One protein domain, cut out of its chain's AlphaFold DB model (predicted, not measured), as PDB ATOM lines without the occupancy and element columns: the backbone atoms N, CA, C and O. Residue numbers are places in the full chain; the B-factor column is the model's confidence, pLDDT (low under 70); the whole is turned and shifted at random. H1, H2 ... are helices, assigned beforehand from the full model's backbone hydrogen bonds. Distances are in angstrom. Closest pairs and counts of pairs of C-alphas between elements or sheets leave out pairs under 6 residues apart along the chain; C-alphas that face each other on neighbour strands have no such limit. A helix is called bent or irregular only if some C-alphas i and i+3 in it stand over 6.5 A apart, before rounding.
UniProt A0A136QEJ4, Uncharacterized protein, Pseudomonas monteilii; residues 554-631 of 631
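AT A GLANCE: This is residues 554 to 631 of the 631 residues of an uncharacterized protein of Pseudomonas monteilii (UniProt A0A136QEJ4). One long helix, H6, runs along the length of the domain, and seven short helices are strung round it: H2 crosses it, H5 and H7 make corners at its two ends, and H8, after H7, folds back to about the mid-length of H6. H3 and H4 lie across from H6, and H1 packs on H4. The printed part has 78 residues with eight named helices, H1 to H8 in order along the chain, and no named strand; the class is all helix. The whole is compact and rounded, with a radius of gyration of the C-alphas of 11.7 A and spans of 32 by 27 by 22 A.

HOW THE PARTS SIT: H1, residues 554 to 559, touches H4, residues 582 to 586; their closest C-alphas, those of Tyr 555 and Arg 582, are 6.9 A apart. H1 is irregular, with C-alphas 554 and 557 7.5 A apart. H2, residues 564 to 572, touches H6, residues 594 to 610, with residues 602 to 609 of H6 alone, at a steep tilt of 61 degrees, the same way; the closest C-alphas, of Glu 566 and Trp 602, are 6.9 A apart. H1 and H2 are only just apart, at 8.1 A. H3, residues 575 to 580, is apart from H6, while H4 and H6 are near each other. H5, residues 588 to 592, and H6 touch only at the corner, with the C-alphas of Pro 589 and Ala 597 closest at 5.5 A. H6 is the hub, touching four helices. H7, residues 612 to 618, touches it only at the corner, at a steep tilt of 49 degrees, opposite ways; the closest C-alphas, of Ile 608 and Arg 615, are 5.2 A apart. H8, residues 623 to 627, is irregular, with C-alphas 624 and 627 7.5 A apart. It only just touches H6, with 3 pairs of C-alphas within 8 A, the closest being Arg 604 and Leu 626 at 7.5 A. It also only just touches H3, with 3 such pairs, the closest being Asp 580 and Pro 623 at 6.1 A. Every O i to N i+4 pair is within hydrogen-bond range in H2, H3, H5, H6 and H7; the counts are 1 of 2 in H1, 0 of 1 in H4 and 0 of 1 in H8, where O i to N i+3 pairs within range number 2 of 2 in H4 and 1 of 2 in H8.

IN THESE COORDINATES: H1 begins at C-alpha 554 at (20.283, -107.088, -109.158). H2 measures 12.7 A from first to last C-alpha. H6 measures 24.3 A, from C-alpha 594 at (12.476, -94.684, -112.420) to C-alpha 610 at (6.343, -97.921, -89.140). H8 ends at C-alpha 627 at (2.005, -99.780, -105.765).

THE WHOLE: The two C-alphas farthest apart, those of Ser 592 and Ala 613, are 32.2 A apart. The printed part has no cut, and each link between successive helices is tight. Residue 631 is the chain's last. The mean pLDDT of the printed part is 81.5; residue 624 and residues 628 to 631 are under 70.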
ATOM      1  N   ASP A 554      21.674-106.954-108.713       71.88
ATOM      2  CA  ASP A 554      20.283-107.088-109.158       71.88
ATOM      3  C   ASP A 554      19.332-106.173-108.362       71.88
ATOM      4  O   ASP A 554      18.181-105.972-108.745       71.88
ATOM      5  N   TYR A 555      19.821-105.571-107.274       79.06
ATOM      6  CA  TYR A 555      19.094-104.596-106.464       79.06
ATOM      7  C   TYR A 555      19.585-103.156-106.664       79.06
ATOM      8  O   TYR A 555      18.973-102.229-106.126       79.06
ATOM      9  N   LEU A 556      20.667-102.936-107.426       76.44
ATOM     10  CA  LEU A 556      21.326-101.626-107.541       76.44
ATOM     11  C   LEU A 556      20.375-100.511-107.966       76.44
ATOM     12  O   LEU A 556      20.513 -99.380-107.503       76.44
ATOM     13  N   GLU A 557      19.395-100.823-108.813       77.81
ATOM     14  CA  GLU A 557      18.435 -99.827-109.265       77.81
ATOM     15  C   GLU A 557      17.573 -99.297-108.114       77.81
ATOM     16  O   GLU A 557      17.335 -98.093-108.067       77.81
ATOM     17  N   PHE A 558      17.194-100.123-107.131       81.88
ATOM     18  CA  PHE A 558      16.517 -99.639-105.921       81.88
ATOM     19  C   PHE A 558      17.403 -98.704-105.093       81.88
ATOM     20  O   PHE A 558      16.887 -97.778-104.459       81.88
ATOM     21  N   PHE A 559      18.716 -98.948-105.098       82.25
ATOM     22  CA  PHE A 559      19.701 -98.260-104.260       82.25
ATOM     23  C   PHE A 559      20.280 -96.986-104.888       82.25
ATOM     24  O   PHE A 559      21.054 -96.265-104.250       82.25
ATOM     25  N   GLU A 560      19.901 -96.645-106.122       78.31
ATOM     26  CA  GLU A 560      20.300 -95.371-106.713       78.31
ATOM     27  C   GLU A 560      19.793 -94.199-105.854       78.31
ATOM     28  O   GLU A 560      18.593 -93.940-105.781       78.31
ATOM     29  N   GLN A 561      20.733 -93.443-105.270       73.06
ATOM     30  CA  GLN A 561      20.482 -92.282-104.399       73.06
ATOM     31  C   GLN A 561      19.888 -92.618-103.015       73.06
ATOM     32  O   GLN A 561      19.355 -91.726-102.358       73.06
ATOM     33  N   THR A 562      20.006 -93.864-102.538       78.88
ATOM     34  CA  THR A 562      19.566 -94.237-101.179       78.88
ATOM     35  C   THR A 562      20.545 -93.809-100.093       78.88
ATOM     36  O   THR A 562      21.760 -93.910-100.267       78.88
ATOM     37  N   GLY A 563      20.019 -93.377 -98.946       83.31
ATOM     38  CA  GLY A 563      20.785 -93.058 -97.751       83.31
ATOM     39  C   GLY A 563      20.849 -94.208 -96.730       83.31
ATOM     40  O   GLY A 563      20.330 -95.308 -96.945       83.31
ATOM     41  N   PRO A 564      21.483 -93.964 -95.566       86.25
ATOM     42  CA  PRO A 564      21.619 -94.968 -94.507       86.25
ATOM     43  C   PRO A 564      20.279 -95.438 -93.918       86.25
ATOM     44  O   PRO A 564      20.185 -96.562 -93.430       86.25
ATOM     45  N   ALA A 565      19.248 -94.586 -93.946       85.94
ATOM     46  CA  ALA A 565      17.930 -94.900 -93.401       85.94
ATOM     47  C   ALA A 565      17.184 -95.924 -94.270       85.94
ATOM     48  O   ALA A 565      16.651 -96.899 -93.734       85.94
ATOM     49  N   GLU A 566      17.198 -95.746 -95.595       88.75
ATOM     50  CA  GLU A 566      16.634 -96.706 -96.545       88.75
ATOM     51  C   GLU A 566      17.359 -98.052 -96.469       88.75
ATOM     52  O   GLU A 566      16.717 -99.100 -96.417       88.75
ATOM     53  N   MET A 567      18.692 -98.042 -96.355       87.00
ATOM     54  CA  MET A 567      19.471 -99.276 -96.225       87.00
ATOM     55  C   MET A 567      19.160-100.025 -94.919       87.00
ATOM     56  O   MET A 567      19.009-101.247 -94.914       87.00
ATOM     57  N   ALA A 568      18.997 -99.302 -93.806       87.50
ATOM     58  CA  ALA A 568      18.582 -99.901 -92.540       87.50
ATOM     59  C   ALA A 568      17.164-100.488 -92.618       87.50
ATOM     60  O   ALA A 568      16.893-101.511 -91.993       87.50
ATOM     61  N   LEU A 569      16.259 -99.856 -93.371       89.19
ATOM     62  CA  LEU A 569      14.928-100.398 -93.634       89.19
ATOM     63  C   LEU A 569      15.014-101.678 -94.464       89.19
ATOM     64  O   LEU A 569      14.438-102.694 -94.076       89.19
ATOM     65  N   TRP A 570      15.771-101.650 -95.562       88.88
ATOM     66  CA  TRP A 570      15.995-102.803 -96.432       88.88
ATOM     67  C   TRP A 570      16.489-104.019 -95.642       88.88
ATOM     68  O   TRP A 570      15.941-105.113 -95.764       88.88
ATOM     69  N   GLN A 571      17.454-103.812 -94.742       86.38
ATOM     70  CA  GLN A 571      18.005-104.858 -93.879       86.38
ATOM     71  C   GLN A 571      17.009-105.433 -92.855       86.38
ATOM     72  O   GLN A 571      17.225-106.537 -92.358       86.38
ATOM     73  N   ARG A 572      15.905-104.740 -92.544       87.00
ATOM     74  CA  ARG A 572      14.840-105.266 -91.669       87.00
ATOM     75  C   ARG A 572      13.817-106.128 -92.412       87.00
ATOM     76  O   ARG A 572      13.018-106.805 -91.760       87.00
ATOM     77  N   LEU A 573      13.785-106.091 -93.745       87.38
ATOM     78  CA  LEU A 573      12.864-106.913 -94.532       87.38
ATOM     79  C   LEU A 573      13.312-108.382 -94.512       87.38
ATOM     80  O   LEU A 573      14.519-108.632 -94.570       87.38
ATOM     81  N   PRO A 574      12.390-109.362 -94.464       87.19
ATOM     82  CA  PRO A 574      12.739-110.768 -94.641       87.19
ATOM     83  C   PRO A 574      13.467-110.993 -95.968       87.19
ATOM     84  O   PRO A 574      13.149-110.353 -96.969       87.19
ATOM     85  N   LEU A 575      14.436-111.907 -95.986       85.62
ATOM     86  CA  LEU A 575      15.301-112.099 -97.149       85.62
ATOM     87  C   LEU A 575      14.520-112.530 -98.397       85.62
ATOM     88  O   LEU A 575      14.696-111.937 -99.455       85.62
ATOM     89  N   GLN A 576      13.595-113.486 -98.255       84.75
ATOM     90  CA  GLN A 576      12.731-113.908 -99.361       84.75
ATOM     91  C   GLN A 576      11.912-112.742 -99.926       84.75
ATOM     92  O   GLN A 576      11.852-112.543-101.132       84.75
ATOM     93  N   TYR A 577      11.387-111.898 -99.040       86.19
ATOM     94  CA  TYR A 577      10.619-110.724 -99.425       86.19
ATOM     95  C   TYR A 577      11.435-109.750-100.292       86.19
ATOM     96  O   TYR A 577      10.928-109.203-101.265       86.19
ATOM     97  N   ARG A 578      12.723-109.543 -99.970       88.12
ATOM     98  CA  ARG A 578      13.623-108.695-100.775       88.12
ATOM     99  C   ARG A 578      13.796-109.229-102.194       88.12
ATOM    100  O   ARG A 578      13.790-108.447-103.139       88.12
ATOM    101  N   ARG A 579      13.927-110.549-102.344       87.44
ATOM    102  CA  ARG A 579      14.088-111.212-103.648       87.44
ATOM    103  C   ARG A 579      12.847-111.042-104.510       87.44
ATOM    104  O   ARG A 579      12.962-110.715-105.689       87.44
ATOM    105  N   ASP A 580      11.684-111.193-103.890       86.31
ATOM    106  CA  ASP A 580      10.373-111.088-104.526       86.31
ATOM    107  C   ASP A 580      10.016-109.638-104.928       86.31
ATOM    108  O   ASP A 580       9.086-109.420-105.702       86.31
ATOM    109  N   LEU A 581      10.762-108.634-104.443       87.50
ATOM    110  CA  LEU A 581      10.635-107.241-104.889       87.50
ATOM    111  C   LEU A 581      11.324-106.980-106.236       87.50
ATOM    112  O   LEU A 581      10.940-106.026-106.906       87.50
ATOM    113  N   ARG A 582      12.301-107.792-106.671       87.06
ATOM    114  CA  ARG A 582      13.060-107.554-107.923       87.06
ATOM    115  C   ARG A 582      12.194-107.358-109.168       87.06
ATOM    116  O   ARG A 582      12.469-106.402-109.892       87.06
ATOM    117  N   PRO A 583      11.130-108.155-109.408       84.12
ATOM    118  CA  PRO A 583      10.281-107.978-110.586       84.12
ATOM    119  C   PRO A 583       9.622-106.594-110.672       84.12
ATOM    120  O   PRO A 583       9.208-106.184-111.753       84.12
ATOM    121  N   LEU A 584       9.545-105.834-109.567       83.88
ATOM    122  CA  LEU A 584       9.059-104.452-109.598       83.88
ATOM    123  C   LEU A 584       9.888-103.558-110.524       83.88
ATOM    124  O   LEU A 584       9.319-102.649-111.124       83.88
ATOM    125  N   LEU A 585      11.196-103.811-110.652       81.38
ATOM    126  CA  LEU A 585      12.088-103.034-111.521       81.38
ATOM    127  C   LEU A 585      11.700-103.145-113.002       81.38
ATOM    128  O   LEU A 585      11.992-102.245-113.785       81.38
ATOM    129  N   GLU A 586      10.991-104.208-113.382       79.00
ATOM    130  CA  GLU A 586      10.523-104.431-114.753       79.00
ATOM    131  C   GLU A 586       9.143-103.809-115.028       79.00
ATOM    132  O   GLU A 586       8.693-103.769-116.175       79.00
ATOM    133  N   LEU A 587       8.450-103.302-114.000       78.88
ATOM    134  CA  LEU A 587       7.123-102.709-114.156       78.88
ATOM    135  C   LEU A 587       7.180-101.311-114.783       78.88
ATOM    136  O   LEU A 587       8.135-100.551-114.607       78.88
ATOM    137  N   GLU A 588       6.084-100.937-115.454       77.44
ATOM    138  CA  GLU A 588       5.930 -99.665-116.176       77.44
ATOM    139  C   GLU A 588       6.401 -98.427-115.382       77.44
ATOM    140  O   GLU A 588       7.136 -97.634-115.972       77.44
ATOM    141  N   PRO A 589       6.141 -98.280-114.061       75.94
ATOM    142  CA  PRO A 589       6.629 -97.129-113.302       75.94
ATOM    143  C   PRO A 589       8.159 -97.027-113.231       75.94
ATOM    144  O   PRO A 589       8.699 -95.922-113.306       75.94
ATOM    145  N   PHE A 590       8.868 -98.152-113.085       76.38
ATOM    146  CA  PHE A 590      10.333 -98.177-113.036       76.38
ATOM    147  C   PHE A 590      10.949 -97.986-114.423       76.38
ATOM    148  O   PHE A 590      11.946 -97.281-114.558       76.38
ATOM    149  N   VAL A 591      10.295 -98.493-115.471       72.69
ATOM    150  CA  VAL A 591      10.756 -98.343-116.857       72.69
ATOM    151  C   VAL A 591      10.546 -96.917-117.384       72.69
ATOM    152  O   VAL A 591      11.436 -96.355-118.028       72.69
ATOM    153  N   SER A 592       9.385 -96.308-117.127       72.62
ATOM    154  CA  SER A 592       9.030 -94.993-117.676       72.62
ATOM    155  C   SER A 592       9.452 -93.830-116.774       72.62
ATOM    156  O   SER A 592       9.849 -92.772-117.274       72.62
ATOM    157  N   ARG A 593       9.398 -93.999-115.442       82.19
ATOM    158  CA  ARG A 593       9.658 -92.941-114.445       82.19
ATOM    159  C   ARG A 593      10.471 -93.453-113.239       82.19
ATOM    160  O   ARG A 593      10.043 -93.268-112.093       82.19
ATOM    161  N   PRO A 594      11.697 -93.973-113.447       80.31
ATOM    162  CA  PRO A 594      12.476 -94.684-112.420       80.31
ATOM    163  C   PRO A 594      12.684 -93.882-111.131       80.31
ATOM    164  O   PRO A 594      12.539 -94.402-110.029       80.31
ATOM    165  N   ARG A 595      12.954 -92.573-111.232       83.12
ATOM    166  CA  ARG A 595      13.143 -91.715-110.048       83.12
ATOM    167  C   ARG A 595      11.879 -91.585-109.195       83.12
ATOM    168  O   ARG A 595      11.968 -91.633-107.972       83.12
ATOM    169  N   GLN A 596      10.720 -91.401-109.830       83.25
ATOM    170  CA  GLN A 596       9.447 -91.262-109.116       83.25
ATOM    171  C   GLN A 596       9.025 -92.600-108.513       83.25
ATOM    172  O   GLN A 596       8.638 -92.641-107.348       83.25
ATOM    173  N   ALA A 597       9.170 -93.688-109.275       83.19
ATOM    174  CA  ALA A 597       8.887 -95.036-108.802       83.19
ATOM    175  C   ALA A 597       9.738 -95.407-107.580       83.19
ATOM    176  O   ALA A 597       9.197 -95.921-106.607       83.19
ATOM    177  N   ARG A 598      11.032 -95.059-107.567       89.44
ATOM    178  CA  ARG A 598      11.917 -95.280-106.407       89.44
ATOM    179  C   ARG A 598      11.552 -94.451-105.187       89.44
ATOM    180  O   ARG A 598      11.533 -94.980-104.080       89.44
ATOM    181  N   ALA A 599      11.262 -93.164-105.369       87.00
ATOM    182  CA  ALA A 599      10.837 -92.316-104.258       87.00
ATOM    183  C   ALA A 599       9.548 -92.858-103.618       87.00
ATOM    184  O   ALA A 599       9.438 -92.941-102.396       87.00
ATOM    185  N   GLU A 600       8.600 -93.287-104.451       87.06
ATOM    186  CA  GLU A 600       7.355 -93.892-103.994       87.06
ATOM    187  C   GLU A 600       7.584 -95.259-103.336       87.06
ATOM    188  O   GLU A 600       7.038 -95.519-102.268       87.06
ATOM    189  N   PHE A 601       8.436 -96.102-103.916       90.50
ATOM    190  CA  PHE A 601       8.843 -97.393-103.362       90.50
ATOM    191  C   PHE A 601       9.364 -97.262-101.924       90.50
ATOM    192  O   PHE A 601       8.828 -97.897-101.013       90.50
ATOM    193  N   TRP A 602      10.350 -96.386-101.699       90.62
ATOM    194  CA  TRP A 602      10.925 -96.167-100.370       90.62
ATOM    195  C   TRP A 602       9.930 -95.529 -99.400       90.62
ATOM    196  O   TRP A 602       9.883 -95.914 -98.232       90.62
ATOM    197  N   ARG A 603       9.081 -94.608 -99.879       89.25
ATOM    198  CA  ARG A 603       8.005 -94.010 -99.075       89.25
ATOM    199  C   ARG A 603       7.036 -95.074 -98.559       89.25
ATOM    200  O   ARG A 603       6.721 -95.082 -97.373       89.25
ATOM    201  N   ARG A 604       6.576 -95.974 -99.432       88.19
ATOM    202  CA  ARG A 604       5.637 -97.046 -99.069       88.19
ATOM    203  C   ARG A 604       6.264 -98.041 -98.105       88.19
ATOM    204  O   ARG A 604       5.656 -98.368 -97.091       88.19
ATOM    205  N   LEU A 605       7.501 -98.450 -98.374       89.00
ATOM    206  CA  LEU A 605       8.271 -99.294 -97.470       89.00
ATOM    207  C   LEU A 605       8.399 -98.688 -96.066       89.00
ATOM    208  O   LEU A 605       8.201 -99.393 -95.079       89.00
ATOM    209  N   ALA A 606       8.673 -97.383 -95.964       88.69
ATOM    210  CA  ALA A 606       8.762 -96.678 -94.685       88.69
ATOM    211  C   ALA A 606       7.430 -96.646 -93.921       88.69
ATOM    212  O   ALA A 606       7.423 -96.833 -92.706       88.69
ATOM    213  N   LEU A 607       6.306 -96.455 -94.621       87.19
ATOM    214  CA  LEU A 607       4.971 -96.507 -94.015       87.19
ATOM    215  C   LEU A 607       4.661 -97.899 -93.449       87.19
ATOM    216  O   LEU A 607       4.160 -98.015 -92.334       87.19
ATOM    217  N   ILE A 608       5.009 -98.946 -94.195       85.19
ATOM    218  CA  ILE A 608       4.775-100.337 -93.795       85.19
ATOM    219  C   ILE A 608       5.687-100.737 -92.629       85.19
ATOM    220  O   ILE A 608       5.257-101.438 -91.721       85.19
ATOM    221  N   ASP A 609       6.943-100.285 -92.621       85.38
ATOM    222  CA  ASP A 609       7.887-100.546 -91.529       85.38
ATOM    223  C   ASP A 609       7.460 -99.863 -90.214       85.38
ATOM    224  O   ASP A 609       7.697-100.425 -89.145       85.38
ATOM    225  N   ALA A 610       6.796 -98.701 -90.293       86.50
ATOM    226  CA  ALA A 610       6.343 -97.921 -89.140       86.50
ATOM    227  C   ALA A 610       5.090 -98.480 -88.435       86.50
ATOM    228  O   ALA A 610       4.901 -98.211 -87.247       86.50
ATOM    229  N   ASP A 611       4.248 -99.256 -89.128       86.75
ATOM    230  CA  ASP A 611       3.034 -99.865 -88.567       86.75
ATOM    231  C   ASP A 611       3.178-101.400 -88.473       86.75
ATOM    232  O   ASP A 611       3.160-102.094 -89.493       86.75
ATOM    233  N   PRO A 612       3.273-101.977 -87.257       84.62
ATOM    234  CA  PRO A 612       3.407-103.420 -87.067       84.62
ATOM    235  C   PRO A 612       2.264-104.258 -87.658       84.62
ATOM    236  O   PRO A 612       2.509-105.388 -88.085       84.62
ATOM    237  N   ALA A 613       1.032-103.735 -87.682       84.00
ATOM    238  CA  ALA A 613      -0.120-104.443 -88.233       84.00
ATOM    239  C   ALA A 613      -0.048-104.483 -89.765       84.00
ATOM    240  O   ALA A 613      -0.181-105.559 -90.355       84.00
ATOM    241  N   LEU A 614       0.267-103.345 -90.398       80.88
ATOM    242  CA  LEU A 614       0.517-103.283 -91.842       80.88
ATOM    243  C   LEU A 614       1.728-104.124 -92.236       80.88
ATOM    244  O   LEU A 614       1.667-104.828 -93.239       80.88
ATOM    245  N   ARG A 615       2.801-104.129 -91.437       83.19
ATOM    246  CA  ARG A 615       3.975-104.978 -91.677       83.19
ATOM    247  C   ARG A 615       3.605-106.457 -91.709       83.19
ATOM    248  O   ARG A 615       4.004-107.159 -92.634       83.19
ATOM    249  N   GLN A 616       2.858-106.945 -90.715       82.31
ATOM    250  CA  GLN A 616       2.450-108.351 -90.681       82.31
ATOM    251  C   GLN A 616       1.545-108.713 -91.854       82.31
ATOM    252  O   GLN A 616       1.741-109.761 -92.462       82.31
ATOM    253  N   GLN A 617       0.601-107.841 -92.202       80.31
ATOM    254  CA  GLN A 617      -0.259-108.050 -93.359       80.31
ATOM    255  C   GLN A 617       0.561-108.065 -94.657       80.31
ATOM    256  O   GLN A 617       0.427-108.970 -95.477       80.31
ATOM    257  N   TRP A 618       1.457-107.102 -94.843       76.81
ATOM    258  CA  TRP A 618       2.176-106.912 -96.097       76.81
ATOM    259  C   TRP A 618       3.213-107.994 -96.384       76.81
ATOM    260  O   TRP A 618       3.345-108.418 -97.527       76.81
ATOM    261  N   LEU A 619       3.874-108.522 -95.351       79.00
ATOM    262  CA  LEU A 619       4.779-109.665 -95.507       79.00
ATOM    263  C   LEU A 619       4.061-110.954 -95.951       79.00
ATOM    264  O   LEU A 619       4.731-111.904 -96.344       79.00
ATOM    265  N   THR A 620       2.723-110.992 -95.906       78.06
ATOM    266  CA  THR A 620       1.911-112.107 -96.426       78.06
ATOM    267  C   THR A 620       1.341-111.860 -97.825       78.06
ATOM    268  O   THR A 620       0.816-112.790 -98.435       78.06
ATOM    269  N   HIS A 621       1.450-110.633 -98.350       75.94
ATOM    270  CA  HIS A 621       1.011-110.285 -99.700       75.94
ATOM    271  C   HIS A 621       2.166-110.369-100.706       75.94
ATOM    272  O   HIS A 621       3.319-110.111-100.350       75.94
ATOM    273  N   PRO A 622       1.866-110.685-101.978       74.12
ATOM    274  CA  PRO A 622       2.864-110.646-103.029       74.12
ATOM    275  C   PRO A 622       3.456-109.231-103.178       74.12
ATOM    276  O   PRO A 622       2.701-108.256-103.261       74.12
ATOM    277  N   PRO A 623       4.787-109.081-103.269       73.44
ATOM    278  CA  PRO A 623       5.405-107.752-103.255       73.44
ATOM    279  C   PRO A 623       5.144-106.905-104.504       73.44
ATOM    280  O   PRO A 623       5.274-105.682-104.451       73.44
ATOM    281  N   TYR A 624       4.717-107.520-105.614       69.88
ATOM    282  CA  TYR A 624       4.378-106.800-106.846       69.88
ATOM    283  C   TYR A 624       3.163-105.863-106.704       69.88
ATOM    284  O   TYR A 624       3.032-104.911-107.471       69.88
ATOM    285  N   ASP A 625       2.312-106.066-105.691       72.06
ATOM    286  CA  ASP A 625       1.155-105.207-105.411       72.06
ATOM    287  C   ASP A 625       1.493-103.965-104.576       72.06
ATOM    288  O   ASP A 625       0.603-103.172-104.259       72.06
ATOM    289  N   LEU A 626       2.773-103.738-104.249       76.62
ATOM    290  CA  LEU A 626       3.221-102.607-103.429       76.62
ATOM    291  C   LEU A 626       2.638-101.259-103.888       76.62
ATOM    292  O   LEU A 626       2.236-100.448-103.053       76.62
ATOM    293  N   PHE A 627       2.535-101.027-105.199       73.25
ATOM    294  CA  PHE A 627       2.005 -99.780-105.765       73.25
ATOM    295  C   PHE A 627       0.474 -99.723-105.864       73.25
ATOM    296  O   PHE A 627      -0.083 -98.628-105.935       73.25
ATOM    297  N   ASN A 628      -0.205-100.871-105.819       69.94
ATOM    298  CA  ASN A 628      -1.663-100.978-105.933       69.94
ATOM    299  C   ASN A 628      -2.376-100.888-104.578       69.94
ATOM    300  O   ASN A 628      -3.599-100.754-104.524       69.94
ATOM    301  N   LEU A 629      -1.625-100.958-103.478       63.19
ATOM    302  CA  LEU A 629      -2.188-100.857-102.139       63.19
ATOM    303  C   LEU A 629      -2.757 -99.450-101.881       63.19
ATOM    304  O   LEU A 629      -2.054 -98.459-102.136       63.19
ATOM    305  N   PRO A 630      -3.987 -99.349-101.338       60.97
ATOM    306  CA  PRO A 630      -4.489 -98.112-100.763       60.97
ATOM    307  C   PRO A 630      -3.736 -97.872 -99.448       60.97
ATOM    308  O   PRO A 630      -4.043 -98.493 -98.433       60.97
ATOM    309  N   LEU A 631      -2.704 -97.030 -99.507       57.94
ATOM    310  CA  LEU A 631      -1.926 -96.558 -98.357       57.94
ATOM    311  C   LEU A 631      -2.378 -95.164 -97.930       57.94
ATOM    312  O   LEU A 631      -2.645 -94.336 -98.837       57.94
TER     313      LEU A 631